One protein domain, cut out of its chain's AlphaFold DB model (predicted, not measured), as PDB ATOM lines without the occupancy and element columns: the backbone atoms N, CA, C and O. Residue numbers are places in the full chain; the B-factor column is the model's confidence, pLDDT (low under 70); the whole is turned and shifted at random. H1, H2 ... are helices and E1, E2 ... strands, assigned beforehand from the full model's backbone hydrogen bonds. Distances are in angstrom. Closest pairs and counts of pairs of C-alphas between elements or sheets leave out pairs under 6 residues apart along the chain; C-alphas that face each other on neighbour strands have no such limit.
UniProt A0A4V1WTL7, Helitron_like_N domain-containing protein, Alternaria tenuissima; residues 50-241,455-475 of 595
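This is residues 50 to 241 and 455 to 475 of the 595 residues of the protein "Helitron_like_N domain-containing protein" of Alternaria tenuissima (UniProt A0A4V1WTL7). With little regular structure, this is a loop-rich body holding three separate antiparallel two-stranded hairpins; H2 packs on E5, H3 on H4, and residues 468 to 475 stick out. The 213 printed residues, 81 in named elements, hold E1 E2 H1 H2 H3 E3 E4 E5 E6 H4 H5 H6: mixed, compact, radius of gyration of the C-alphas 19.0 A, spans 59 by 45 by 37 A.

Find C-alpha 52 at (114.946, 123.535, 101.024); E1, residues 52 to 61, runs 25.3 A, and E2, 67 to 75, 25.0 A. Then come H1, 81 to 84; H2, 91 to 102; H3, 135 to 145; E3, 156 to 158; E4, 165 to 167; E5, 180 to 182; E6, 191 to 193; H4, 207 to 212; H5, 224 to 235; H6, 469 to 473, ending at (127.001, 114.963, 146.369).

In hairpin E1 and E2, N 56 and O 72 are within hydrogen-bond range, 2.9 A; E2 and H5 are near each other. H1 and residues 93 to 97 of H2 only just touch, with 3 pairs of C-alphas within 8 A, the closest Glu 84 and Ser 93, 5.8 A. H3 touches H4, closest C-alphas Leu 138 and Leu 210, 6.2 A, at a steep tilt of 56 degrees, the same way. Hairpin E3 and E4 has N 157 and O 166 within range, 2.8 A; hairpin E5 and E6, N 180 and O 193, 2.9 A. The closest C-alphas of H2 and E5 are Ala 98 and Thr 180, 5.2 A. Every O i to N i+4 pair is within range in H2 to H6; H1 is too short for one.

C-alphas 241 and 455 are 25.7 A apart across the cut. Links H2 to H3, E4 to E5, E6 to H4 and H4 to H5 are long. Residues 455 to 475 are among those with pLDDT under 70.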
ATOM      1  N   PHE A  50     113.729 117.811 101.269       92.94
ATOM      2  CA  PHE A  50     112.631 118.768 101.401       92.94
ATOM      3  C   PHE A  50     112.677 119.904 100.378       92.94
ATOM      4  O   PHE A  50     111.851 120.808 100.448       92.94
ATOM      5  N   ASN A  51     113.616 119.861  99.427       94.56
ATOM      6  CA  ASN A  51     113.822 120.927  98.450       94.56
ATOM      7  C   ASN A  51     113.917 122.306  99.135       94.56
ATOM      8  O   ASN A  51     113.174 123.248  98.826       94.56
ATOM      9  N   VAL A  52     114.785 122.367 100.151       94.62
ATOM     10  CA  VAL A  52     114.946 123.535 101.024       94.62
ATOM     11  C   VAL A  52     115.524 124.687 100.218       94.62
ATOM     12  O   VAL A  52     116.636 124.600  99.692       94.62
ATOM     13  N   VAL A  53     114.783 125.790 100.162       92.50
ATOM     14  CA  VAL A  53     115.216 127.011  99.483       92.50
ATOM     15  C   VAL A  53     115.690 128.073 100.446       92.50
ATOM     16  O   VAL A  53     116.465 128.899 100.006       92.50
ATOM     17  N   ASP A  54     115.327 128.053 101.723       91.19
ATOM     18  CA  ASP A  54     115.938 128.918 102.735       91.19
ATOM     19  C   ASP A  54     116.046 128.172 104.066       91.19
ATOM     20  O   ASP A  54     115.225 127.323 104.390       91.19
ATOM     21  N   SER A  55     117.100 128.454 104.821       91.56
ATOM     22  CA  SER A  55     117.359 127.845 106.123       91.56
ATOM     23  C   SER A  55     117.916 128.853 107.117       91.56
ATOM     24  O   SER A  55     118.723 129.713 106.737       91.56
ATOM     25  N   TRP A  56     117.566 128.661 108.379       89.94
ATOM     26  CA  TRP A  56     118.190 129.280 109.540       89.94
ATOM     27  C   TRP A  56     118.495 128.187 110.559       89.94
ATOM     28  O   TRP A  56     117.633 127.351 110.802       89.94
ATOM     29  N   ASP A  57     119.688 128.187 111.143       88.94
ATOM     30  CA  ASP A  57     120.066 127.230 112.182       88.94
ATOM     31  C   ASP A  57     120.842 127.932 113.301       88.94
ATOM     32  O   ASP A  57     121.606 128.864 113.039       88.94
ATOM     33  N   ARG A  58     120.680 127.473 114.542       84.81
ATOM     34  CA  ARG A  58     121.414 127.960 115.714       84.81
ATOM     35  C   ARG A  58     121.893 126.796 116.571       84.81
ATOM     36  O   ARG A  58     121.114 125.900 116.898       84.81
ATOM     37  N   TYR A  59     123.151 126.865 116.989       85.25
ATOM     38  CA  TYR A  59     123.708 125.953 117.978       85.25
ATOM     39  C   TYR A  59     123.293 126.346 119.399       85.25
ATOM     40  O   TYR A  59     123.313 127.521 119.768       85.25
ATOM     41  N   GLU A  60     122.935 125.344 120.196       79.62
ATOM     42  CA  GLU A  60     122.666 125.463 121.627       79.62
ATOM     43  C   GLU A  60     123.366 124.322 122.378       79.62
ATOM     44  O   GLU A  60     123.432 123.193 121.892       79.62
ATOM     45  N   TRP A  61     123.857 124.591 123.587       77.94
ATOM     46  CA  TRP A  61     124.386 123.568 124.489       77.94
ATOM     47  C   TRP A  61     123.473 123.406 125.699       77.94
ATOM     48  O   TRP A  61     123.062 124.388 126.323       77.94
ATOM     49  N   GLN A  62     123.164 122.156 126.040       65.06
ATOM     50  CA  GLN A  62     122.487 121.815 127.295       65.06
ATOM     51  C   GLN A  62     123.472 121.856 128.476       65.06
ATOM     52  O   GLN A  62     124.684 121.904 128.268       65.06
ATOM     53  N   ALA A  63     122.968 121.788 129.715       51.97
ATOM     54  CA  ALA A  63     123.762 121.915 130.947       51.97
ATOM     55  C   ALA A  63     124.982 120.970 131.021       51.97
ATOM     56  O   ALA A  63     125.990 121.301 131.634       51.97
ATOM     57  N   ARG A  64     124.926 119.819 130.339       56.59
ATOM     58  CA  ARG A  64     126.013 118.823 130.285       56.59
ATOM     59  C   ARG A  64     126.956 118.968 129.079       56.59
ATOM     60  O   ARG A  64     127.745 118.066 128.818       56.59
ATOM     61  N   GLY A  65     126.853 120.056 128.314       65.00
ATOM     62  CA  GLY A  65     127.671 120.310 127.120       65.00
ATOM     63  C   GLY A  65     127.235 119.569 125.855       65.00
ATOM     64  O   GLY A  65     127.931 119.615 124.842       65.00
ATOM     65  N   SER A  66     126.071 118.914 125.877       72.25
ATOM     66  CA  SER A  66     125.491 118.264 124.699       72.25
ATOM     67  C   SER A  66     125.068 119.300 123.658       72.25
ATOM     68  O   SER A  66     124.134 120.076 123.884       72.25
ATOM     69  N   THR A  67     125.736 119.285 122.505       81.50
ATOM     70  CA  THR A  67     125.450 120.181 121.381       81.50
ATOM     71  C   THR A  67     124.134 119.819 120.696       81.50
ATOM     72  O   THR A  67     123.891 118.665 120.347       81.50
ATOM     73  N   HIS A  68     123.298 120.829 120.486       84.75
ATOM     74  CA  HIS A  68     122.058 120.790 119.725       84.75
ATOM     75  C   HIS A  68     122.149 121.794 118.579       84.75
ATOM     76  O   HIS A  68     122.812 122.823 118.691       84.75
ATOM     77  N   SER A  69     121.467 121.490 117.479       86.88
ATOM     78  CA  SER A  69     121.240 122.434 116.388       86.88
ATOM     79  C   SER A  69     119.736 122.569 116.194       86.88
ATOM     80  O   SER A  69     119.053 121.583 115.911       86.88
ATOM     81  N   HIS A  70     119.224 123.777 116.401       87.19
ATOM     82  CA  HIS A  70     117.835 124.135 116.141       87.19
ATOM     83  C   HIS A  70     117.752 124.759 114.757       87.19
ATOM     84  O   HIS A  70     118.463 125.725 114.494       87.19
ATOM     85  N   GLY A  71     116.895 124.224 113.888       87.56
ATOM     86  CA  GLY A  71     116.817 124.638 112.491       87.56
ATOM     87  C   GLY A  71     115.394 124.935 112.031       87.56
ATOM     88  O   GLY A  71     114.446 124.257 112.423       87.56
ATOM     89  N   LEU A  72     115.262 125.931 111.159       89.94
ATOM     90  CA  LEU A  72     114.059 126.249 110.401       89.94
ATOM     91  C   LEU A  72     114.375 126.138 108.915       89.94
ATOM     92  O   LEU A  72     115.318 126.757 108.421       89.94
ATOM     93  N   TYR A  73     113.564 125.360 108.201       92.06
ATOM     94  CA  TYR A  73     113.793 125.016 106.803       92.06
ATOM     95  C   TYR A  73     112.577 125.402 105.963       92.06
ATOM     96  O   TYR A  73     111.524 124.768 106.030       92.06
ATOM     97  N   TYR A  74     112.728 126.441 105.149       91.81
ATOM     98  CA  TYR A  74     111.723 126.867 104.189       91.81
ATOM     99  C   TYR A  74     111.841 126.025 102.919       91.81
ATOM    100  O   TYR A  74     112.863 126.028 102.224       91.81
ATOM    101  N   CYS A  75     110.788 125.267 102.643       93.00
ATOM    102  CA  CYS A  75     110.757 124.232 101.620       93.00
ATOM    103  C   CYS A  75     109.954 124.724 100.415       93.00
ATOM    104  O   CYS A  75     108.901 125.334 100.585       93.00
ATOM    105  N   SER A  76     110.424 124.464  99.196       93.19
ATOM    106  CA  SER A  76     109.680 124.846  97.986       93.19
ATOM    107  C   SER A  76     108.799 123.712  97.466       93.19
ATOM    108  O   SER A  76     109.150 122.538  97.573       93.19
ATOM    109  N   GLY A  77     107.646 124.072  96.891       89.81
ATOM    110  CA  GLY A  77     106.667 123.104  96.380       89.81
ATOM    111  C   GLY A  77     105.856 122.389  97.467       89.81
ATOM    112  O   GLY A  77     105.248 121.360  97.182       89.81
ATOM    113  N   VAL A  78     105.853 122.910  98.698       90.50
ATOM    114  CA  VAL A  78     105.074 122.375  99.827       90.50
ATOM    115  C   VAL A  78     103.807 123.215 100.064       90.50
ATOM    116  O   VAL A  78     103.775 124.372  99.634       90.50
ATOM    117  N   PRO A  79     102.777 122.677 100.748       90.31
ATOM    118  CA  PRO A  79     101.588 123.436 101.132       90.31
ATOM    119  C   PRO A  79     101.951 124.690 101.937       90.31
ATOM    120  O   PRO A  79     102.695 124.607 102.915       90.31
ATOM    121  N   ASP A  80     101.425 125.840 101.519       88.44
ATOM    122  CA  ASP A  80     101.628 127.126 102.188       88.44
ATOM    123  C   ASP A  80     100.747 127.171 103.451       88.44
ATOM    124  O   ASP A  80      99.522 127.082 103.332       88.44
ATOM    125  N   PRO A  81     101.331 127.266 104.661       86.56
ATOM    126  CA  PRO A  81     100.575 127.128 105.899       86.56
ATOM    127  C   PRO A  81      99.495 128.203 106.057       86.56
ATOM    128  O   PRO A  81      98.373 127.878 106.431       86.56
ATOM    129  N   ASP A  82      99.762 129.456 105.691       84.56
ATOM    130  CA  ASP A  82      98.778 130.531 105.861       84.56
ATOM    131  C   ASP A  82      97.648 130.427 104.823       84.56
ATOM    132  O   ASP A  82      96.498 130.808 105.072       84.56
ATOM    133  N   LYS A  83      97.944 129.864 103.644       86.31
ATOM    134  CA  LYS A  83      96.931 129.623 102.608       86.31
ATOM    135  C   LYS A  83      96.117 128.364 102.839       86.31
ATOM    136  O   LYS A  83      94.948 128.379 102.485       86.31
ATOM    137  N   GLU A  84      96.680 127.311 103.409       85.81
ATOM    138  CA  GLU A  84      95.997 126.015 103.533       85.81
ATOM    139  C   GLU A  84      95.414 125.786 104.935       85.81
ATOM    140  O   GLU A  84      94.420 125.082 105.089       85.81
ATOM    141  N   LEU A  85      96.004 126.395 105.970       85.12
ATOM    142  CA  LEU A  85      95.651 126.171 107.379       85.12
ATOM    143  C   LEU A  85      95.114 127.428 108.083       85.12
ATOM    144  O   LEU A  85      94.766 127.368 109.262       85.12
ATOM    145  N   GLY A  86      95.047 128.561 107.379       79.56
ATOM    146  CA  GLY A  86      94.555 129.822 107.928       79.56
ATOM    147  C   GLY A  86      93.057 129.812 108.294       79.56
ATOM    148  O   GLY A  86      92.316 128.887 107.942       79.56
ATOM    149  N   PRO A  87      92.568 130.863 108.978       76.62
ATOM    150  CA  PRO A  87      91.156 130.988 109.331       76.62
ATOM    151  C   PRO A  87      90.228 130.926 108.105       76.62
ATOM    152  O   PRO A  87      90.501 131.529 107.066       76.62
ATOM    153  N   GLY A  88      89.108 130.207 108.228       77.50
ATOM    154  CA  GLY A  88      88.083 130.117 107.177       77.50
ATOM    155  C   GLY A  88      88.402 129.159 106.021       77.50
ATOM    156  O   GLY A  88      87.739 129.219 104.985       77.50
ATOM    157  N   ARG A  89      89.409 128.285 106.157       84.19
ATOM    158  CA  ARG A  89      89.694 127.228 105.172       84.19
ATOM    159  C   ARG A  89      88.773 126.022 105.329       84.19
ATOM    160  O   ARG A  89      88.274 125.736 106.413       84.19
ATOM    161  N   SER A  90      88.531 125.331 104.214       85.25
ATOM    162  CA  SER A  90      87.691 124.132 104.196       85.25
ATOM    163  C   SER A  90      88.408 122.955 104.857       85.25
ATOM    164  O   SER A  90      89.624 122.804 104.723       85.25
ATOM    165  N   GLU A  91      87.644 122.066 105.494       86.19
ATOM    166  CA  GLU A  91      88.173 120.810 106.046       86.19
ATOM    167  C   GLU A  91      88.927 119.989 104.989       86.19
ATOM    168  O   GLU A  91      89.911 119.321 105.294       86.19
ATOM    169  N   PHE A  92      88.508 120.088 103.725       87.81
ATOM    170  CA  PHE A  92      89.160 119.426 102.603       87.81
ATOM    171  C   PHE A  92      90.593 119.927 102.358       87.81
ATOM    172  O   PHE A  92      91.496 119.105 102.216       87.81
ATOM    173  N   SER A  93      90.827 121.246 102.349       88.75
ATOM    174  CA  SER A  93      92.173 121.831 102.178       88.75
ATOM    175  C   SER A  93      93.094 121.446 103.343       88.75
ATOM    176  O   SER A  93      94.201 120.945 103.128       88.75
ATOM    177  N   ILE A  94      92.584 121.510 104.578       90.38
ATOM    178  CA  ILE A  94      93.316 121.073 105.775       90.38
ATOM    179  C   ILE A  94      93.676 119.578 105.686       90.38
ATOM    180  O   ILE A  94      94.815 119.189 105.958       90.38
ATOM    181  N   ALA A  95      92.736 118.728 105.257       91.25
ATOM    182  CA  ALA A  95      92.968 117.295 105.082       91.25
ATOM    183  C   ALA A  95      93.979 116.991 103.961       91.25
ATOM    184  O   ALA A  95      94.802 116.083 104.102       91.25
ATOM    185  N   GLN A  96      93.970 117.753 102.862       91.81
ATOM    186  CA  GLN A  96      94.965 117.629 101.791       91.81
ATOM    187  C   GLN A  96      96.371 117.993 102.280       91.81
ATOM    188  O   GLN A  96      97.313 117.231 102.041       91.81
ATOM    189  N   ALA A  97      96.510 119.097 103.018       92.81
ATOM    190  CA  ALA A  97      97.773 119.484 103.636       92.81
ATOM    191  C   ALA A  97      98.253 118.428 104.650       92.81
ATOM    192  O   ALA A  97      99.430 118.059 104.658       92.81
ATOM    193  N   ALA A  98      97.349 117.878 105.468       94.44
ATOM    194  CA  ALA A  98      97.682 116.820 106.421       94.44
ATOM    195  C   ALA A  98      98.158 115.545 105.709       94.44
ATOM    196  O   ALA A  98      99.166 114.946 106.094       94.44
ATOM    197  N   LYS A  99      97.479 115.150 104.625       94.06
ATOM    198  CA  LYS A  99      97.872 114.010 103.793       94.06
ATOM    199  C   LYS A  99      99.255 114.215 103.177       94.06
ATOM    200  O   LYS A  99     100.060 113.287 103.218       94.06
ATOM    201  N   TYR A 100      99.541 115.411 102.657       94.75
ATOM    202  CA  TYR A 100     100.862 115.761 102.134       94.75
ATOM    203  C   TYR A 100     101.949 115.511 103.188       94.75
ATOM    204  O   TYR A 100     102.853 114.705 102.965       94.75
ATOM    205  N   TRP A 101     101.824 116.111 104.375       94.38
ATOM    206  CA  TRP A 101     102.822 115.960 105.438       94.38
ATOM    207  C   TRP A 101     102.895 114.538 106.007       94.38
ATOM    208  O   TRP A 101     103.980 114.091 106.382       94.38
ATOM    209  N   GLY A 102     101.795 113.781 105.981       93.25
ATOM    210  CA  GLY A 102     101.753 112.368 106.374       93.25
ATOM    211  C   GLY A 102     102.620 111.437 105.518       93.25
ATOM    212  O   GLY A 102     103.015 110.368 105.989       93.25
ATOM    213  N   TYR A 103     102.988 111.834 104.293       91.19
ATOM    214  CA  TYR A 103     103.984 111.101 103.500       91.19
ATOM    215  C   TYR A 103     105.415 111.283 104.023       91.19
ATOM    216  O   TYR A 103     106.263 110.407 103.826       91.19
ATOM    217  N   HIS A 104     105.697 112.403 104.691       92.50
ATOM    218  CA  HIS A 104     107.037 112.771 105.148       92.50
ATOM    219  C   HIS A 104     107.266 112.443 106.624       92.50
ATOM    220  O   HIS A 104     108.323 111.913 106.973       92.50
ATOM    221  N   VAL A 105     106.282 112.741 107.471       93.88
ATOM    222  CA  VAL A 105     106.359 112.619 108.926       93.88
ATOM    223  C   VAL A 105     105.468 111.468 109.381       93.88
ATOM    224  O   VAL A 105     104.303 111.370 109.002       93.88
ATOM    225  N   SER A 106     106.013 110.581 110.208       90.94
ATOM    226  CA  SER A 106     105.330 109.382 110.683       90.94
ATOM    227  C   SER A 106     105.561 109.172 112.172       90.94
ATOM    228  O   SER A 106     106.627 109.484 112.683       90.94
ATOM    229  N   ALA A 107     104.585 108.593 112.864       92.81
ATOM    230  CA  ALA A 107     104.757 108.005 114.191       92.81
ATOM    231  C   ALA A 107     104.402 106.505 114.159       92.81
ATOM    232  O   ALA A 107     103.904 105.937 115.134       92.81
ATOM    233  N   MET A 108     104.626 105.862 113.007       89.38
ATOM    234  CA  MET A 108     104.410 104.431 112.813       89.38
ATOM    235  C   MET A 108     105.693 103.663 113.129       89.38
ATOM    236  O   MET A 108     106.714 103.871 112.478       89.38
ATOM    237  N   HIS A 109     105.653 102.749 114.093       87.38
ATOM    238  CA  HIS A 109     106.730 101.798 114.329       87.38
ATOM    239  C   HIS A 109     106.692 100.702 113.244       87.38
ATOM    240  O   HIS A 109     105.648 100.054 113.101       87.38
ATOM    241  N   PRO A 110     107.784 100.455 112.488       83.50
ATOM    242  CA  PRO A 110     107.802  99.452 111.415       83.50
ATOM    243  C   PRO A 110     107.621  98.004 111.897       83.50
ATOM    244  O   PRO A 110     107.245  97.137 111.115       83.50
ATOM    245  N   LYS A 111     107.898  97.735 113.180       76.88
ATOM    246  CA  LYS A 111     107.742  96.422 113.830       76.88
ATOM    247  C   LYS A 111     107.076  96.587 115.206       76.88
ATOM    248  O   LYS A 111     107.786  96.631 116.202       76.88
ATOM    249  N   PRO A 112     105.752  96.812 115.291       55.06
ATOM    250  CA  PRO A 112     105.084  97.279 116.516       55.06
ATOM    251  C   PRO A 112     105.104  96.272 117.680       55.06
ATOM    252  O   PRO A 112     104.979  96.690 118.823       55.06
ATOM    253  N   ASN A 113     105.332  94.983 117.395       52.84
ATOM    254  CA  ASN A 113     105.634  93.947 118.385       52.84
ATOM    255  C   ASN A 113     107.110  93.545 118.264       52.84
ATOM    256  O   ASN A 113     107.421  92.560 117.588       52.84
ATOM    257  N   PRO A 114     108.047  94.302 118.851       47.78
ATOM    258  CA  PRO A 114     109.423  93.862 118.909       47.78
ATOM    259  C   PRO A 114     109.490  92.653 119.852       47.78
ATOM    260  O   PRO A 114     109.482  92.803 121.071       47.78
ATOM    261  N   GLN A 115     109.601  91.435 119.311       43.09
ATOM    262  CA  GLN A 115     110.427  90.435 119.989       43.09
ATOM    263  C   GLN A 115     111.777  91.104 120.139       43.09
ATOM    264  O   GLN A 115     112.410  91.313 119.115       43.09
ATOM    265  N   SER A 116     112.105  91.552 121.357       42.41
ATOM    266  CA  SER A 116     113.398  92.084 121.790       42.41
ATOM    267  C   SER A 116     114.461  92.022 120.684       42.41
ATOM    268  O   SER A 116     115.298  91.126 120.674       42.41
ATOM    269  N   LEU A 117     114.440  92.974 119.740       43.94
ATOM    270  CA  LEU A 117     115.482  93.126 118.714       43.94
ATOM    271  C   LEU A 117     116.695  93.825 119.353       43.94
ATOM    272  O   LEU A 117     117.311  94.705 118.765       43.94
ATOM    273  N   LEU A 118     116.958  93.486 120.618       44.09
ATOM    274  CA  LEU A 118     118.048  93.970 121.454       44.09
ATOM    275  C   LEU A 118     119.268  93.051 121.343       44.09
ATOM    276  O   LEU A 118     120.159  93.124 122.184       44.09
ATOM    277  N   ASP A 119     119.307  92.211 120.311       40.41
ATOM    278  CA  ASP A 119     120.526  91.564 119.872       40.41
ATOM    279  C   ASP A 119     121.146  92.379 118.738       40.41
ATOM    280  O   ASP A 119     120.463  92.764 117.793       40.41
ATOM    281  N   GLU A 120     122.464  92.578 118.858       41.22
ATOM    282  CA  GLU A 120     123.397  93.147 117.868       41.22
ATOM    283  C   GLU A 120     123.689  94.653 117.973       41.22
ATOM    284  O   GLU A 120     123.176  95.476 117.224       41.22
ATOM    285  N   GLY A 121     124.642  94.996 118.851       49.59
ATOM    286  CA  GLY A 121     125.402  96.249 118.770       49.59
ATOM    287  C   GLY A 121     124.605  97.530 119.037       49.59
ATOM    288  O   GLY A 121     123.379  97.573 119.051       49.59
ATOM    289  N   SER A 122     125.312  98.637 119.274       60.91
ATOM    290  CA  SER A 122     124.648  99.934 119.178       60.91
ATOM    291  C   SER A 122     124.422 100.198 117.698       60.91
ATOM    292  O   SER A 122     125.346 100.615 117.003       60.91
ATOM    293  N   VAL A 123     123.187 100.029 117.224       66.69
ATOM    294  CA  VAL A 123     122.747 100.523 115.910       66.69
ATOM    295  C   VAL A 123     122.979 102.032 115.735       66.69
ATOM    296  O   VAL A 123     122.614 102.595 114.722       66.69
ATOM    297  N   LEU A 124     123.557 102.750 116.692       74.44
ATOM    298  CA  LEU A 124     123.941 104.152 116.537       74.44
ATOM    299  C   LEU A 124     125.422 104.312 116.160       74.44
ATOM    300  O   LEU A 124     125.822 105.388 115.732       74.44
ATOM    301  N   ALA A 125     126.220 103.250 116.299       69.56
ATOM    302  CA  ALA A 125     127.672 103.253 116.136       69.56
ATOM    303  C   ALA A 125     128.171 102.147 115.185       69.56
ATOM    304  O   ALA A 125     129.303 101.688 115.328       69.56
ATOM    305  N   LEU A 126     127.329 101.695 114.246       70.94
ATOM    306  CA  LEU A 126     127.762 100.756 113.207       70.94
ATOM    307  C   LEU A 126     128.823 101.412 112.305       70.94
ATOM    308  O   LEU A 126     128.681 102.599 111.990       70.94
ATOM    309  N   PRO A 127     129.851 100.666 111.862       70.62
ATOM    310  CA  PRO A 127     130.702 101.068 110.745       70.62
ATOM    311  C   PRO A 127     129.866 101.362 109.499       70.62
ATOM    312  O   PRO A 127     128.793 100.784 109.321       70.62
ATOM    313  N   PHE A 128     130.354 102.247 108.628       74.56
ATOM    314  CA  PHE A 128     129.626 102.670 107.428       74.56
ATOM    315  C   PHE A 128     129.243 101.481 106.533       74.56
ATOM    316  O   PHE A 128     128.129 101.426 106.019       74.56
ATOM    317  N   GLU A 129     130.136 100.502 106.415       80.19
ATOM    318  CA  GLU A 129     129.990  99.297 105.598       80.19
ATOM    319  C   GLU A 129     128.890  98.358 106.117       80.19
ATOM    320  O   GLU A 129     128.304  97.595 105.350       80.19
ATOM    321  N   GLU A 130     128.597  98.419 107.418       76.62
ATOM    322  CA  GLU A 130     127.584  97.591 108.075       76.62
ATOM    323  C   GLU A 130     126.217  98.281 108.155       76.62
ATOM    324  O   GLU A 130     125.220  97.624 108.465       76.62
ATOM    325  N   MET A 131     126.146  99.588 107.879       81.62
ATOM    326  CA  MET A 131     124.889 100.331 107.898       81.62
ATOM    327  C   MET A 131     123.957  99.838 106.788       81.62
ATOM    328  O   MET A 131     124.302  99.858 105.605       81.62
ATOM    329  N   LYS A 132     122.730  99.454 107.148       79.94
ATOM    330  CA  LYS A 132     121.699  99.013 106.204       79.94
ATOM    331  C   LYS A 132     120.515  99.974 106.211       79.94
ATOM    332  O   LYS A 132     119.954 100.360 107.233       79.94
ATOM    333  N   TRP A 133     120.021 100.291 105.021       83.88
ATOM    334  CA  TRP A 133     118.879 101.193 104.835       83.88
ATOM    335  C   TRP A 133     117.547 100.429 104.865       83.88
ATOM    336  O   TRP A 133     116.767 100.471 103.917       83.88
ATOM    337  N   THR A 134     117.300  99.672 105.940       84.25
ATOM    338  CA  THR A 134     116.143  98.760 106.052       84.25
ATOM    339  C   THR A 134     115.148  99.189 107.130       84.25
ATOM    340  O   THR A 134     115.486  99.893 108.080       84.25
ATOM    341  N   PHE A 135     113.906  98.696 107.040       83.12
ATOM    342  CA  PHE A 135     112.909  98.876 108.105       83.12
ATOM    343  C   PHE A 135     113.303  98.208 109.429       83.12
ATOM    344  O   PHE A 135     112.847  98.647 110.481       83.12
ATOM    345  N   GLY A 136     114.133  97.159 109.387       82.25
ATOM    346  CA  GLY A 136     114.671  96.526 110.590       82.25
ATOM    347  C   GLY A 136     115.598  97.469 111.348       82.25
ATOM    348  O   GLY A 136     115.390  97.699 112.533       82.25
ATOM    349  N   GLU A 137     116.550  98.077 110.642       81.62
ATOM    350  CA  GLU A 137     117.497  99.024 111.234       81.62
ATOM    351  C   GLU A 137     116.810 100.306 111.711       81.62
ATOM    352  O   GLU A 137     117.060 100.765 112.825       81.62
ATOM    353  N   LEU A 138     115.862 100.829 110.924       85.94
ATOM    354  CA  LEU A 138     115.011 101.937 111.351       85.94
ATOM    355  C   LEU A 138     114.286 101.603 112.662       85.94
ATOM    356  O   LEU A 138     114.324 102.407 113.585       85.94
ATOM    357  N   ALA A 139     113.656 100.428 112.771       84.69
ATOM    358  CA  ALA A 139     112.961 100.021 113.993       84.69
ATOM    359  C   ALA A 139     113.903  99.990 115.211       84.69
ATOM    360  O   ALA A 139     113.544 100.509 116.265       84.69
ATOM    361  N   SER A 140     115.123  99.469 115.058       80.50
ATOM    362  CA  SER A 140     116.112  99.448 116.141       80.50
ATOM    363  C   SER A 140     116.555 100.855 116.568       80.50
ATOM    364  O   SER A 140     116.676 101.126 117.763       80.50
ATOM    365  N   ILE A 141     116.756 101.777 115.618       84.56
ATOM    366  CA  ILE A 141     117.099 103.179 115.923       84.56
ATOM    367  C   ILE A 141     115.934 103.875 116.641       84.56
ATOM    368  O   ILE A 141     116.147 104.577 117.630       84.56
ATOM    369  N   LEU A 142     114.697 103.668 116.178       86.50
ATOM    370  CA  LEU A 142     113.502 104.266 116.781       86.50
ATOM    371  C   LEU A 142     113.288 103.787 118.220       86.50
ATOM    372  O   LEU A 142     113.099 104.618 119.109       86.50
ATOM    373  N   ALA A 143     113.402 102.480 118.464       81.94
ATOM    374  CA  ALA A 143     113.298 101.901 119.803       81.94
ATOM    375  C   ALA A 143     114.355 102.463 120.769       81.94
ATOM    376  O   ALA A 143     114.132 102.548 121.978       81.94
ATOM    377  N   ARG A 144     115.518 102.870 120.242       78.81
ATOM    378  CA  ARG A 144     116.617 103.411 121.045       78.81
ATOM    379  C   ARG A 144     116.519 104.914 121.300       78.81
ATOM    380  O   ARG A 144     116.875 105.342 122.393       78.81
ATOM    381  N   CYS A 145     116.099 105.697 120.306       83.50
ATOM    382  CA  CYS A 145     116.222 107.161 120.328       83.50
ATOM    383  C   CYS A 145     114.894 107.929 120.273       83.50
ATOM    384  O   CYS A 145     114.897 109.120 120.567       83.50
ATOM    385  N   TYR A 146     113.787 107.294 119.876       88.38
ATOM    386  CA  TYR A 146     112.510 107.975 119.610       88.38
ATOM    387  C   TYR A 146     111.369 107.514 120.519       88.38
ATOM    388  O   TYR A 146     110.315 108.151 120.544       88.38
ATOM    389  N   GLU A 147     111.542 106.424 121.264       87.19
ATOM    390  CA  GLU A 147     110.576 106.016 122.280       87.19
ATOM    391  C   GLU A 147     110.642 106.923 123.507       87.19
ATOM    392  O   GLU A 147     111.629 106.961 124.240       87.19
ATOM    393  N   HIS A 148     109.539 107.614 123.769       86.12
ATOM    394  CA  HIS A 148     109.368 108.430 124.952       86.12
ATOM    395  C   HIS A 148     109.105 107.565 126.192       86.12
ATOM    396  O   HIS A 148     108.063 106.906 126.333       86.12
ATOM    397  N   ARG A 149     110.045 107.621 127.132       83.50
ATOM    398  CA  ARG A 149     109.945 106.998 128.452       83.50
ATOM    399  C   ARG A 149     109.813 108.103 129.481       83.50
ATOM    400  O   ARG A 149     110.676 108.969 129.567       83.50
ATOM    401  N   CYS A 150     108.700 108.094 130.207       81.56
ATOM    402  CA  CYS A 150     108.424 109.169 131.143       81.56
ATOM    403  C   CYS A 150     109.350 109.058 132.359       81.56
ATOM    404  O   CYS A 150     109.428 107.985 132.955       81.56
ATOM    405  N   THR A 151     110.002 110.156 132.742       78.50
ATOM    406  CA  THR A 151     110.836 110.235 133.950       78.50
ATOM    407  C   THR A 151     110.514 111.501 134.746       78.50
ATOM    408  O   THR A 151     110.077 112.512 134.183       78.50
ATOM    409  N   THR A 152     110.719 111.435 136.064       72.88
ATOM    410  CA  THR A 152     110.448 112.513 137.034       72.88
ATOM    411  C   THR A 152     111.326 113.745 136.821       72.88
ATOM    412  O   THR A 152     110.850 114.861 136.991       72.88
ATOM    413  N   GLY A 153     112.575 113.561 136.382       66.88
ATOM    414  CA  GLY A 153     113.513 114.655 136.107       66.88
ATOM    415  C   GLY A 153     113.359 115.328 134.737       66.88
ATOM    416  O   GLY A 153     113.999 116.344 134.494       66.88
ATOM    417  N   TYR A 154     112.534 114.786 133.831       69.88
ATOM    418  CA  TYR A 154     112.433 115.287 132.454       69.88
ATOM    419  C   TYR A 154     111.031 115.776 132.092       69.88
ATOM    420  O   TYR A 154     110.848 116.938 131.720       69.88
ATOM    421  N   CYS A 155     110.033 114.893 132.165       78.69
ATOM    422  CA  CYS A 155     108.723 115.164 131.576       78.69
ATOM    423  C   CYS A 155     107.542 114.962 132.519       78.69
ATOM    424  O   CYS A 155     106.493 115.541 132.256       78.69
ATOM    425  N   LEU A 156     107.668 114.161 133.580       82.81
ATOM    426  CA  LEU A 156     106.594 114.028 134.561       82.81
ATOM    427  C   LEU A 156     106.539 115.293 135.414       82.81
ATOM    428  O   LEU A 156     107.534 115.716 135.998       82.81
ATOM    429  N   ARG A 157     105.363 115.909 135.464       80.38
ATOM    430  CA  ARG A 157     105.072 117.101 136.255       80.38
ATOM    431  C   ARG A 157     103.841 116.832 137.100       80.38
ATOM    432  O   ARG A 157     102.929 116.139 136.663       80.38
ATOM    433  N   LYS A 158     103.811 117.388 138.308       81.94
ATOM    434  CA  LYS A 158     102.606 117.346 139.138       81.94
ATOM    435  C   LYS A 158     101.612 118.359 138.601       81.94
ATOM    436  O   LYS A 158     101.899 119.555 138.580       81.94
ATOM    437  N   ASP A 159     100.465 117.869 138.166       75.50
ATOM    438  CA  ASP A 159      99.356 118.718 137.780       75.50
ATOM    439  C   ASP A 159      98.863 119.514 138.999       75.50
ATOM    440  O   ASP A 159      98.639 118.955 140.074       75.50
ATOM    441  N   LYS A 160      98.713 120.834 138.840       69.94
ATOM    442  CA  LYS A 160      98.385 121.746 139.951       69.94
ATOM    443  C   LYS A 160      96.981 121.511 140.510       69.94
ATOM    444  O   LYS A 160      96.744 121.809 141.676       69.94
ATOM    445  N   ASN A 161      96.075 120.973 139.694       72.56
ATOM    446  CA  ASN A 161      94.668 120.802 140.049       72.56
ATOM    447  C   ASN A 161      94.382 119.416 140.640       72.56
ATOM    448  O   ASN A 161      93.628 119.300 141.601       72.56
ATOM    449  N   SER A 162      94.984 118.365 140.080       74.88
ATOM    450  CA  SER A 162      94.765 116.973 140.496       74.88
ATOM    451  C   SER A 162      95.851 116.418 141.422       74.88
ATOM    452  O   SER A 162      95.647 115.375 142.039       74.88
ATOM    453  N   GLY A 163      97.023 117.060 141.497       74.69
ATOM    454  CA  GLY A 163      98.191 116.556 142.229       74.69
ATOM    455  C   GLY A 163      98.840 115.310 141.614       74.69
ATOM    456  O   GLY A 163      99.826 114.808 142.158       74.69
ATOM    457  N   SER A 164      98.306 114.809 140.494       79.50
ATOM    458  CA  SER A 164      98.792 113.615 139.802       79.50
ATOM    459  C   SER A 164      99.999 113.922 138.912       79.50
ATOM    460  O   SER A 164     100.140 115.033 138.397       79.50
ATOM    461  N   GLU A 165     100.903 112.952 138.746       82.69
ATOM    462  CA  GLU A 165     102.023 113.082 137.811       82.69
ATOM    463  C   GLU A 165     101.543 112.846 136.379       82.69
ATOM    464  O   GLU A 165     101.176 111.735 135.997       82.69
ATOM    465  N   VAL A 166     101.580 113.902 135.575       85.44
ATOM    466  CA  VAL A 166     101.225 113.889 134.157       85.44
ATOM    467  C   VAL A 166     102.460 114.177 133.315       85.44
ATOM    468  O   VAL A 166     103.352 114.927 133.711       85.44
ATOM    469  N   CYS A 167     102.552 113.559 132.138       83.88
ATOM    470  CA  CYS A 167     103.624 113.884 131.206       83.88
ATOM    471  C   CYS A 167     103.339 115.240 130.555       83.88
ATOM    472  O   CYS A 167     102.319 115.388 129.893       83.88
ATOM    473  N   ARG A 168     104.274 116.191 130.653       78.56
ATOM    474  CA  ARG A 168     104.178 117.520 130.017       78.56
ATOM    475  C   ARG A 168     104.034 117.487 128.492       78.56
ATOM    476  O   ARG A 168     103.733 118.499 127.879       78.56
ATOM    477  N   PHE A 169     104.358 116.353 127.869       80.19
ATOM    478  CA  PHE A 169     104.247 116.154 126.424       80.19
ATOM    479  C   PHE A 169     102.974 115.395 126.033       80.19
ATOM    480  O   PHE A 169     102.845 115.006 124.873       80.19
ATOM    481  N   ASP A 170     102.075 115.138 126.988       81.69
ATOM    482  CA  ASP A 170     100.820 114.403 126.807       81.69
ATOM    483  C   ASP A 170     101.006 112.935 126.378       81.69
ATOM    484  O   ASP A 170     100.143 112.337 125.735       81.69
ATOM    485  N   ALA A 171     102.151 112.331 126.713       84.44
ATOM    486  CA  ALA A 171     102.371 110.905 126.495       84.44
ATOM    487  C   ALA A 171     101.677 110.064 127.592       84.44
ATOM    488  O   ALA A 171     101.779 110.409 128.772       84.44
ATOM    489  N   PRO A 172     101.066 108.909 127.258       90.00
ATOM    490  CA  PRO A 172     101.028 108.280 125.938       90.00
ATOM    491  C   PRO A 172     100.032 108.947 124.976       90.00
ATOM    492  O   PRO A 172      98.901 109.252 125.330       90.00
ATOM    493  N   TRP A 173     100.438 109.094 123.717       89.62
ATOM    494  CA  TRP A 173      99.631 109.703 122.665       89.62
ATOM    495  C   TRP A 173      98.626 108.722 122.053       89.62
ATOM    496  O   TRP A 173      98.938 107.549 121.825       89.62
ATOM    497  N   ALA A 174      97.448 109.231 121.689       89.94
ATOM    498  CA  ALA A 174      96.395 108.458 121.033       89.94
ATOM    499  C   ALA A 174      96.837 107.885 119.674       89.94
ATOM    500  O   ALA A 174      97.458 108.579 118.864       89.94
ATOM    501  N   ILE A 175      96.471 106.624 119.420       92.81
ATOM    502  CA  ILE A 175      96.630 105.952 118.122       92.81
ATOM    503  C   ILE A 175      95.829 106.710 117.060       92.81
ATOM    504  O   ILE A 175      94.694 107.112 117.302       92.81
ATOM    505  N   ARG A 176      96.424 106.905 115.879       92.50
ATOM    506  CA  ARG A 176      95.827 107.665 114.773       92.50
ATOM    507  C   ARG A 176      95.978 106.905 113.466       92.50
ATOM    508  O   ARG A 176      97.092 106.566 113.066       92.50
ATOM    509  N   LEU A 177      94.856 106.673 112.788       92.94
ATOM    510  CA  LEU A 177      94.816 105.970 111.503       92.94
ATOM    511  C   LEU A 177      95.092 106.887 110.311       92.94
ATOM    512  O   LEU A 177      95.438 106.397 109.243       92.94
ATOM    513  N   GLN A 178      94.946 108.202 110.480       93.62
ATOM    514  CA  GLN A 178      95.183 109.197 109.438       93.62
ATOM    515  C   GLN A 178      95.934 110.401 110.017       93.62
ATOM    516  O   GLN A 178      95.840 110.643 111.222       93.62
ATOM    517  N   PRO A 179      96.718 111.120 109.193       94.69
ATOM    518  CA  PRO A 179      97.357 112.351 109.624       94.69
ATOM    519  C   PRO A 179      96.326 113.483 109.693       94.69
ATOM    520  O   PRO A 179      95.460 113.586 108.825       94.69
ATOM    521  N   THR A 180      96.437 114.348 110.695       93.62
ATOM    522  CA  THR A 180      95.488 115.446 110.932       93.62
ATOM    523  C   THR A 180      96.208 116.716 111.368       93.62
ATOM    524  O   THR A 180      97.316 116.677 111.907       93.62
ATOM    525  N   PHE A 181      95.566 117.859 111.138       92.25
ATOM    526  CA  PHE A 181      95.870 119.093 111.851       92.25
ATOM    527  C   PHE A 181      94.778 119.317 112.887       92.25
ATOM    528  O   PHE A 181      93.600 119.374 112.547       92.25
ATOM    529  N   GLU A 182      95.168 119.427 114.151       87.75
ATOM    530  CA  GLU A 182      94.245 119.641 115.266       87.75
ATOM    531  C   GLU A 182      94.779 120.789 116.119       87.75
ATOM    532  O   GLU A 182      95.994 120.917 116.301       87.75
ATOM    533  N   ARG A 183      93.885 121.625 116.653       81.81
ATOM    534  CA  ARG A 183      94.257 122.668 117.614       81.81
ATOM    535  C   ARG A 183      94.309 122.040 119.010       81.81
ATOM    536  O   ARG A 183      93.272 121.578 119.487       81.81
ATOM    537  N   PRO A 184      95.481 121.978 119.665       75.62
ATOM    538  CA  PRO A 184      95.560 121.518 121.045       75.62
ATOM    539  C   PRO A 184      94.727 122.433 121.959       75.62
ATOM    540  O   PRO A 184      94.722 123.643 121.728       75.62
ATOM    541  N   PRO A 185      94.092 121.911 123.026       67.56
ATOM    542  CA  PRO A 185      93.299 122.728 123.954       67.56
ATOM    543  C   PRO A 185      94.081 123.899 124.562       67.56
ATOM    544  O   PRO A 185      93.508 124.923 124.914       67.56
ATOM    545  N   THR A 186      95.399 123.739 124.676       62.00
ATOM    546  CA  THR A 186      96.322 124.675 125.319       62.00
ATOM    547  C   THR A 186      97.088 125.558 124.339       62.00
ATOM    548  O   THR A 186      97.951 126.292 124.792       62.00
ATOM    549  N   LYS A 187      96.856 125.493 123.020       66.50
ATOM    550  CA  LYS A 187      97.669 126.235 122.038       66.50
ATOM    551  C   LYS A 187      96.817 127.060 121.077       66.50
ATOM    552  O   LYS A 187      95.709 126.670 120.697       66.50
ATOM    553  N   LEU A 188      97.355 128.198 120.640       67.44
ATOM    554  CA  LEU A 188      96.690 129.058 119.658       67.44
ATOM    555  C   LEU A 188      96.752 128.494 118.233       67.44
ATOM    556  O   LEU A 188      95.800 128.658 117.469       67.44
ATOM    557  N   PHE A 189      97.821 127.772 117.897       74.44
ATOM    558  CA  PHE A 189      98.070 127.292 116.539       74.44
ATOM    559  C   PHE A 189      97.673 125.828 116.336       74.44
ATOM    560  O   PHE A 189      97.710 125.004 117.256       74.44
ATOM    561  N   LEU A 190      97.326 125.489 115.091       84.12
ATOM    562  CA  LEU A 190      97.168 124.100 114.665       84.12
ATOM    563  C   LEU A 190      98.485 123.344 114.852       84.12
ATOM    564  O   LEU A 190      99.565 123.885 114.624       84.12
ATOM    565  N   ARG A 191      98.398 122.065 115.207       87.62
ATOM    566  CA  ARG A 191      99.545 121.160 115.271       87.62
ATOM    567  C   ARG A 191      99.327 119.985 114.333       87.62
ATOM    568  O   ARG A 191      98.232 119.431 114.267       87.62
ATOM    569  N   PHE A 192     100.385 119.597 113.629       91.81
ATOM    570  CA  PHE A 192     100.376 118.382 112.826       91.81
ATOM    571  C   PHE A 192     100.481 117.138 113.713       91.81
ATOM    572  O   PHE A 192     101.421 117.007 114.502       91.81
ATOM    573  N   TYR A 193      99.570 116.190 113.520       92.19
ATOM    574  CA  TYR A 193      99.625 114.861 114.109       92.19
ATOM    575  C   TYR A 193      99.759 113.816 113.007       92.19
ATOM    576  O   TYR A 193      98.879 113.641 112.170       92.19
ATOM    577  N   ALA A 194     100.877 113.092 113.014       93.69
ATOM    578  CA  ALA A 194     101.112 112.004 112.075       93.69
ATOM    579  C   ALA A 194     100.255 110.765 112.396       93.69
ATOM    580  O   ALA A 194      99.849 110.551 113.543       93.69
ATOM    581  N   MET A 195     100.086 109.886 111.399       92.75
ATOM    582  CA  MET A 195      99.624 108.512 111.635       92.75
ATOM    583  C   MET A 195     100.497 107.831 112.689       92.75
ATOM    584  O   MET A 195     101.731 107.935 112.645       92.75
ATOM    585  N   ARG A 196      99.860 107.117 113.617       92.94
ATOM    586  CA  ARG A 196     100.502 106.571 114.809       92.94
ATOM    587  C   ARG A 196      99.920 105.214 115.169       92.94
ATOM    588  O   ARG A 196      98.742 105.131 115.491       92.94
ATOM    589  N   ASN A 197     100.770 104.192 115.218       91.88
ATOM    590  CA  ASN A 197     100.451 102.862 115.757       91.88
ATOM    591  C   ASN A 197     101.139 102.585 117.107       91.88
ATOM    592  O   ASN A 197     100.893 101.544 117.706       91.88
ATOM    593  N   HIS A 198     101.999 103.496 117.577       89.00
ATOM    594  CA  HIS A 198     102.754 103.344 118.815       89.00
ATOM    595  C   HIS A 198     102.591 104.588 119.697       89.00
ATOM    596  O   HIS A 198     103.021 105.698 119.359       89.00
ATOM    597  N   SER A 199     101.955 104.410 120.854       90.06
ATOM    598  CA  SER A 199     101.518 105.506 121.729       90.06
ATOM    599  C   SER A 199     102.658 106.244 122.431       90.06
ATOM    600  O   SER A 199     102.449 107.322 122.973       90.06
ATOM    601  N   ARG A 200     103.881 105.709 122.396       89.88
ATOM    602  CA  ARG A 200     105.078 106.340 122.979       89.88
ATOM    603  C   ARG A 200     106.131 106.740 121.951       89.88
ATOM    604  O   ARG A 200     107.202 107.184 122.332       89.88
ATOM    605  N   LEU A 201     105.867 106.571 120.657       89.81
ATOM    606  CA  LEU A 201     106.855 106.881 119.622       89.81
ATOM    607  C   LEU A 201     106.778 108.360 119.233       89.81
ATOM    608  O   LEU A 201     105.707 108.832 118.855       89.81
ATOM    609  N   ASN A 202     107.880 109.096 119.304       91.00
ATOM    610  CA  ASN A 202     107.927 110.451 118.760       91.00
ATOM    611  C   ASN A 202     107.725 110.432 117.241       91.00
ATOM    612  O   ASN A 202     108.101 109.476 116.562       91.00
ATOM    613  N   ALA A 203     107.119 111.491 116.703       92.12
ATOM    614  CA  ALA A 203     107.029 111.646 115.258       92.12
ATOM    615  C   ALA A 203     108.435 111.825 114.669       92.12
ATOM    616  O   ALA A 203     109.298 112.460 115.268       92.12
ATOM    617  N   TYR A 204     108.664 111.246 113.499       93.19
ATOM    618  CA  TYR A 204     109.963 111.237 112.849       93.19
ATOM    619  C   TYR A 204     109.809 111.274 111.329       93.19
ATOM    620  O   TYR A 204     108.795 110.865 110.759       93.19
ATOM    621  N   VAL A 205     110.855 111.731 110.646       93.06
ATOM    622  CA  VAL A 205     110.976 111.642 109.188       93.06
ATOM    623  C   VAL A 205     111.907 110.481 108.890       93.06
ATOM    624  O   VAL A 205     113.081 110.588 109.197       93.06
ATOM    625  N   ARG A 206     111.425 109.390 108.280       90.38
ATOM    626  CA  ARG A 206     112.153 108.098 108.149       90.38
ATOM    627  C   ARG A 206     113.632 108.202 107.754       90.38
ATOM    628  O   ARG A 206     114.447 107.435 108.250       90.38
ATOM    629  N   LEU A 207     113.965 109.137 106.865       91.38
ATOM    630  CA  LEU A 207     115.331 109.346 106.385       91.38
ATOM    631  C   LEU A 207     116.268 109.910 107.469       91.38
ATOM    632  O   LEU A 207     117.445 109.567 107.492       91.38
ATOM    633  N   LEU A 208     115.756 110.750 108.374       93.00
ATOM    634  CA  LEU A 208     116.574 111.433 109.375       93.00
ATOM    635  C   LEU A 208     117.125 110.473 110.442       93.00
ATOM    636  O   LEU A 208     118.335 110.498 110.620       93.00
ATOM    637  N   PRO A 209     116.354 109.568 111.085       89.81
ATOM    638  CA  PRO A 209     116.921 108.572 111.992       89.81
ATOM    639  C   PRO A 209     117.960 107.679 111.315       89.81
ATOM    640  O   PRO A 209     118.966 107.357 111.933       89.81
ATOM    641  N   LEU A 210     117.748 107.300 110.050       88.50
ATOM    642  CA  LEU A 210     118.682 106.443 109.320       88.50
ATOM    643  C   LEU A 210     120.018 107.147 109.042       88.50
ATOM    644  O   LEU A 210     121.073 106.547 109.222       88.50
ATOM    645  N   ALA A 211     119.989 108.416 108.630       90.19
ATOM    646  CA  ALA A 211     121.203 109.160 108.298       90.19
ATOM    647  C   ALA A 211     121.868 109.829 109.519       90.19
ATOM    648  O   ALA A 211     123.093 109.845 109.629       90.19
ATOM    649  N   TRP A 212     121.081 110.360 110.459       90.31
ATOM    650  CA  TRP A 212     121.577 111.015 111.675       90.31
ATOM    651  C   TRP A 212     121.867 110.036 112.814       90.31
ATOM    652  O   TRP A 212     122.706 110.324 113.666       90.31
ATOM    653  N   ARG A 213     121.201 108.874 112.849       86.06
ATOM    654  CA  ARG A 213     121.365 107.825 113.878       86.06
ATOM    655  C   ARG A 213     121.352 108.362 115.312       86.06
ATOM    656  O   ARG A 213     122.086 107.904 116.180       86.06
ATOM    657  N   ALA A 214     120.528 109.372 115.540       82.88
ATOM    658  CA  ALA A 214     120.265 109.976 116.831       82.88
ATOM    659  C   ALA A 214     118.862 110.595 116.795       82.88
ATOM    660  O   ALA A 214     118.207 110.640 115.743       82.88
ATOM    661  N   ASN A 215     118.380 111.031 117.956       84.69
ATOM    662  CA  ASN A 215     117.081 111.680 118.053       84.69
ATOM    663  C   ASN A 215     117.072 112.984 117.229       84.69
ATOM    664  O   ASN A 215     118.032 113.755 117.267       84.69
ATOM    665  N   THR A 216     115.992 113.212 116.488       88.75
ATOM    666  CA  THR A 216     115.673 114.480 115.827       88.75
ATOM    667  C   THR A 216     114.235 114.829 116.171       88.75
ATOM    668  O   THR A 216     113.343 114.017 115.919       88.75
ATOM    669  N   ASP A 217     114.005 116.029 116.690       86.12
ATOM    670  CA  ASP A 217     112.659 116.569 116.863       86.12
ATOM    671  C   ASP A 217     112.287 117.368 115.610       86.12
ATOM    672  O   ASP A 217     112.980 118.316 115.243       86.12
ATOM    673  N   VAL A 218     111.233 116.941 114.912       86.12
ATOM    674  CA  VAL A 218     110.769 117.572 113.672       86.12
ATOM    675  C   VAL A 218     109.299 117.905 113.802       86.12
ATOM    676  O   VAL A 218     108.472 117.042 114.103       86.12
ATOM    677  N   GLN A 219     108.969 119.157 113.505       87.25
ATOM    678  CA  GLN A 219     107.609 119.670 113.566       87.25
ATOM    679  C   GLN A 219     107.287 120.430 112.283       87.25
ATOM    680  O   GLN A 219     108.141 121.100 111.706       87.25
ATOM    681  N   VAL A 220     106.044 120.293 111.822       90.62
ATOM    682  CA  VAL A 220     105.527 121.059 110.686       90.62
ATOM    683  C   VAL A 220     105.066 122.413 111.208       90.62
ATOM    684  O   VAL A 220     104.225 122.469 112.104       90.62
ATOM    685  N   CYS A 221     105.601 123.491 110.640       87.94
ATOM    686  CA  CYS A 221     105.141 124.843 110.927       87.94
ATOM    687  C   CYS A 221     103.767 125.075 110.288       87.94
ATOM    688  O   CYS A 221     103.569 124.771 109.113       87.94
ATOM    689  N   THR A 222     102.823 125.604 111.061       87.25
ATOM    690  CA  THR A 222     101.405 125.703 110.673       87.25
ATOM    691  C   THR A 222     100.910 127.121 110.428       87.25
ATOM    692  O   THR A 222      99.800 127.281 109.934       87.25
ATOM    693  N   SER A 223     101.730 128.130 110.715       83.56
ATOM    694  CA  SER A 223     101.491 129.529 110.354       83.56
ATOM    695  C   SER A 223     102.804 130.307 110.333       83.56
ATOM    696  O   SER A 223     103.767 129.928 111.012       83.56
ATOM    697  N   THR A 224     102.849 131.416 109.594       81.31
ATOM    698  CA  THR A 224     103.996 132.337 109.641       81.31
ATOM    699  C   THR A 224     104.168 132.934 111.040       81.31
ATOM    700  O   THR A 224     105.291 132.996 111.542       81.31
ATOM    701  N   SER A 225     103.077 133.291 111.721       74.38
ATOM    702  CA  SER A 225     103.112 133.830 113.088       74.38
ATOM    703  C   SER A 225     103.729 132.851 114.087       74.38
ATOM    704  O   SER A 225     104.592 133.232 114.876       74.38
ATOM    705  N   GLY A 226     103.373 131.562 114.004       73.75
ATOM    706  CA  GLY A 226     103.951 130.525 114.859       73.75
ATOM    707  C   GLY A 226     105.456 130.357 114.635       73.75
ATOM    708  O   GLY A 226     106.203 130.124 115.585       73.75
ATOM    709  N   VAL A 227     105.930 130.541 113.396       78.25
ATOM    710  CA  VAL A 227     107.369 130.562 113.083       78.25
ATOM    711  C   VAL A 227     108.046 131.780 113.698       78.25
ATOM    712  O   VAL A 227     109.103 131.627 114.306       78.25
ATOM    713  N   VAL A 228     107.458 132.973 113.576       74.69
ATOM    714  CA  VAL A 228     108.008 134.198 114.182       74.69
ATOM    715  C   VAL A 228     108.101 134.054 115.695       74.69
ATOM    716  O   VAL A 228     109.144 134.365 116.260       74.69
ATOM    717  N   GLN A 229     107.064 133.527 116.347       69.81
ATOM    718  CA  GLN A 229     107.075 133.308 117.791       69.81
ATOM    719  C   GLN A 229     108.132 132.272 118.193       69.81
ATOM    720  O   GLN A 229     108.906 132.508 119.122       69.81
ATOM    721  N   TYR A 230     108.235 131.159 117.457       71.44
ATOM    722  CA  TYR A 230     109.297 130.172 117.660       71.44
ATOM    723  C   TYR A 230     110.686 130.813 117.517       71.44
ATOM    724  O   TYR A 230     111.538 130.655 118.390       71.44
ATOM    725  N   MET A 231     110.913 131.590 116.453       71.50
ATOM    726  CA  MET A 231     112.164 132.323 116.256       71.50
ATOM    727  C   MET A 231     112.416 133.320 117.378       71.50
ATOM    728  O   MET A 231     113.540 133.388 117.854       71.50
ATOM    729  N   GLY A 232     111.403 134.059 117.829       65.94
ATOM    730  CA  GLY A 232     111.505 134.981 118.954       65.94
ATOM    731  C   GLY A 232     112.020 134.270 120.199       65.94
ATOM    732  O   GLY A 232     113.024 134.689 120.767       65.94
ATOM    733  N   VAL A 233     111.429 133.125 120.549       65.31
ATOM    734  CA  VAL A 233     111.864 132.320 121.700       65.31
ATOM    735  C   VAL A 233     113.308 131.841 121.537       65.31
ATOM    736  O   VAL A 233     114.107 132.039 122.444       65.31
ATOM    737  N   TYR A 234     113.682 131.236 120.406       62.94
ATOM    738  CA  TYR A 234     115.011 130.625 120.248       62.94
ATOM    739  C   TYR A 234     116.126 131.605 119.866       62.94
ATOM    740  O   TYR A 234     117.283 131.351 120.193       62.94
ATOM    741  N   ALA A 235     115.818 132.710 119.191       61.12
ATOM    742  CA  ALA A 235     116.783 133.751 118.844       61.12
ATOM    743  C   ALA A 235     116.997 134.732 120.003       61.12
ATOM    744  O   ALA A 235     118.127 135.169 120.208       61.12
ATOM    745  N   ALA A 236     115.952 135.035 120.787       54.09
ATOM    746  CA  ALA A 236     116.060 135.871 121.984       54.09
ATOM    747  C   ALA A 236     116.406 135.076 123.253       54.09
ATOM    748  O   ALA A 236     116.566 135.675 124.317       54.09
ATOM    749  N   LYS A 237     116.558 133.744 123.163       58.62
ATOM    750  CA  LYS A 237     117.082 132.918 124.256       58.62
ATOM    751  C   LYS A 237     118.521 133.327 124.549       58.62
ATOM    752  O   LYS A 237     119.469 132.813 123.938       58.62
ATOM    753  N   GLY A 238     118.645 134.260 125.488       49.50
ATOM    754  CA  GLY A 238     119.908 134.669 126.068       49.50
ATOM    755  C   GLY A 238     120.636 133.459 126.634       49.50
ATOM    756  O   GLY A 238     120.026 132.499 127.114       49.50
ATOM    757  N   GLU A 239     121.958 133.495 126.553       54.03
ATOM    758  CA  GLU A 239     122.786 132.540 127.276       54.03
ATOM    759  C   GLU A 239     122.446 132.649 128.764       54.03
ATOM    760  O   GLU A 239     122.384 133.753 129.314       54.03
ATOM    761  N   THR A 240     122.180 131.516 129.417       48.38
ATOM    762  CA  THR A 240     121.857 131.513 130.845       48.38
ATOM    763  C   THR A 240     123.027 132.148 131.597       48.38
ATOM    764  O   THR A 240     124.165 131.677 131.522       48.38
ATOM    765  N   GLN A 241     122.768 133.269 132.262       49.06
ATOM    766  CA  GLN A 241     123.759 133.915 133.108       49.06
ATOM    767  C   GLN A 241     123.900 133.108 134.398       49.06
ATOM    768  O   GLN A 241     122.909 132.599 134.921       49.06
ATOM    769  N   ASP A 455     100.832 133.574 122.298       46.41
ATOM    770  CA  ASP A 455     100.200 132.438 122.964       46.41
ATOM    771  C   ASP A 455     100.747 132.383 124.404       46.41
ATOM    772  O   ASP A 455     101.913 132.016 124.584       46.41
ATOM    773  N   PRO A 456      99.957 132.748 125.437       43.50
ATOM    774  CA  PRO A 456     100.444 132.807 126.815       43.50
ATOM    775  C   PRO A 456     100.713 131.398 127.358       43.50
ATOM    776  O   PRO A 456     101.382 131.225 128.375       43.50
ATOM    777  N   ASN A 457     100.196 130.383 126.660       41.47
ATOM    778  CA  ASN A 457     100.429 128.976 126.913       41.47
ATOM    779  C   ASN A 457     101.508 128.405 125.988       41.47
ATOM    780  O   ASN A 457     101.747 127.189 126.027       41.47
ATOM    781  N   LEU A 458     102.182 129.211 125.151       43.41
ATOM    782  CA  LEU A 458     103.474 128.819 124.599       43.41
ATOM    783  C   LEU A 458     104.428 128.730 125.784       43.41
ATOM    784  O   LEU A 458     105.062 129.707 126.163       43.41
ATOM    785  N   GLU A 459     104.427 127.559 126.429       44.06
ATOM    786  CA  GLU A 459     105.222 127.319 127.621       44.06
ATOM    787  C   GLU A 459     106.635 127.836 127.365       44.06
ATOM    788  O   GLU A 459     107.281 127.365 126.414       44.06
ATOM    789  N   PRO A 460     107.124 128.781 128.189       35.59
ATOM    790  CA  PRO A 460     108.541 129.050 128.247       35.59
ATOM    791  C   PRO A 460     109.237 127.697 128.345       35.59
ATOM    792  O   PRO A 460     108.800 126.812 129.089       35.59
ATOM    793  N   LEU A 461     110.297 127.503 127.565       40.72
ATOM    794  CA  LEU A 461     111.187 126.373 127.786       40.72
ATOM    795  C   LEU A 461     111.853 126.611 129.138       40.72
ATOM    796  O   LEU A 461     112.945 127.170 129.211       40.72
ATOM    797  N   GLU A 462     111.156 126.241 130.210       34.56
ATOM    798  CA  GLU A 462     111.728 126.223 131.537       34.56
ATOM    799  C   GLU A 462     112.961 125.324 131.462       34.56
ATOM    800  O   GLU A 462     112.885 124.234 130.867       34.56
ATOM    801  N   PRO A 463     114.103 125.768 132.016       34.22
ATOM    802  CA  PRO A 463     115.242 124.887 132.159       34.22
ATOM    803  C   PRO A 463     114.740 123.606 132.821       34.22
ATOM    804  O   PRO A 463     113.948 123.658 133.768       34.22
ATOM    805  N   VAL A 464     115.143 122.457 132.271       32.12
ATOM    806  CA  VAL A 464     114.918 121.168 132.925       32.12
ATOM    807  C   VAL A 464     115.336 121.370 134.376       32.12
ATOM    808  O   VAL A 464     116.456 121.800 134.648       32.12
ATOM    809  N   GLN A 465     114.386 121.202 135.290       32.19
ATOM    810  CA  GLN A 465     114.650 121.378 136.705       32.19
ATOM    811  C   GLN A 465     115.413 120.126 137.116       32.19
ATOM    812  O   GLN A 465     114.822 119.101 137.442       32.19
ATOM    813  N   GLU A 466     116.727 120.180 136.932       40.22
ATOM    814  CA  GLU A 466     117.599 119.047 137.174       40.22
ATOM    815  C   GLU A 466     117.663 118.763 138.677       40.22
ATOM    816  O   GLU A 466     117.624 119.670 139.517       40.22
ATOM    817  N   SER A 467     117.715 117.467 138.990       33.06
ATOM    818  CA  SER A 467     117.888 116.895 140.325       33.06
ATOM    819  C   SER A 467     118.881 117.707 141.156       33.06
ATOM    820  O   SER A 467     119.988 118.000 140.695       33.06
ATOM    821  N   SER A 468     118.491 118.043 142.390       33.59
ATOM    822  CA  SER A 468     119.363 118.716 143.352       33.59
ATOM    823  C   SER A 468     120.711 117.999 143.417       33.59
ATOM    824  O   SER A 468     120.769 116.791 143.641       33.59
ATOM    825  N   PHE A 469     121.806 118.749 143.286       36.88
ATOM    826  CA  PHE A 469     123.158 118.247 143.522       36.88
ATOM    827  C   PHE A 469     123.303 117.572 144.901       36.88
ATOM    828  O   PHE A 469     124.238 116.807 145.081       36.88
ATOM    829  N   ASP A 470     122.379 117.760 145.853       34.78
ATOM    830  CA  ASP A 470     122.333 116.970 147.093       34.78
ATOM    831  C   ASP A 470     122.223 115.446 146.831       34.78
ATOM    832  O   ASP A 470     122.802 114.660 147.584       34.78
ATOM    833  N   GLU A 471     121.571 115.006 145.743       37.59
ATOM    834  CA  GLU A 471     121.493 113.589 145.327       37.59
ATOM    835  C   GLU A 471     122.789 113.089 144.652       37.59
ATOM    836  O   GLU A 471     123.137 111.907 144.746       37.59
ATOM    837  N   LEU A 472     123.550 113.993 144.025       35.03
ATOM    838  CA  LEU A 472     124.850 113.727 143.390       35.03
ATOM    839  C   LEU A 472     126.015 113.794 144.393       35.03
ATOM    840  O   LEU A 472     126.907 112.952 144.358       35.03
ATOM    841  N   ALA A 473     125.989 114.736 145.335       34.59
ATOM    842  CA  ALA A 473     127.001 114.963 146.369       34.59
ATOM    843  C   ALA A 473     127.001 113.894 147.470       34.59
ATOM    844  O   ALA A 473     127.993 113.736 148.185       34.59
ATOM    845  N   GLY A 474     125.920 113.112 147.588       37.88
ATOM    846  CA  GLY A 474     125.924 111.863 148.352       37.88
ATOM    847  C   GLY A 474     126.909 110.820 147.800       37.88
ATOM    848  O   GLY A 474     127.285 109.891 148.515       37.88
ATOM    849  N   ARG A 475     127.376 110.982 146.552       39.88
ATOM    850  CA  ARG A 475     128.316 110.088 145.868       39.88
ATOM    851  C   ARG A 475     129.740 110.634 146.018       39.88
ATOM    852  O   ARG A 475     130.218 111.434 145.219       39.88
TER     853      ARG A 475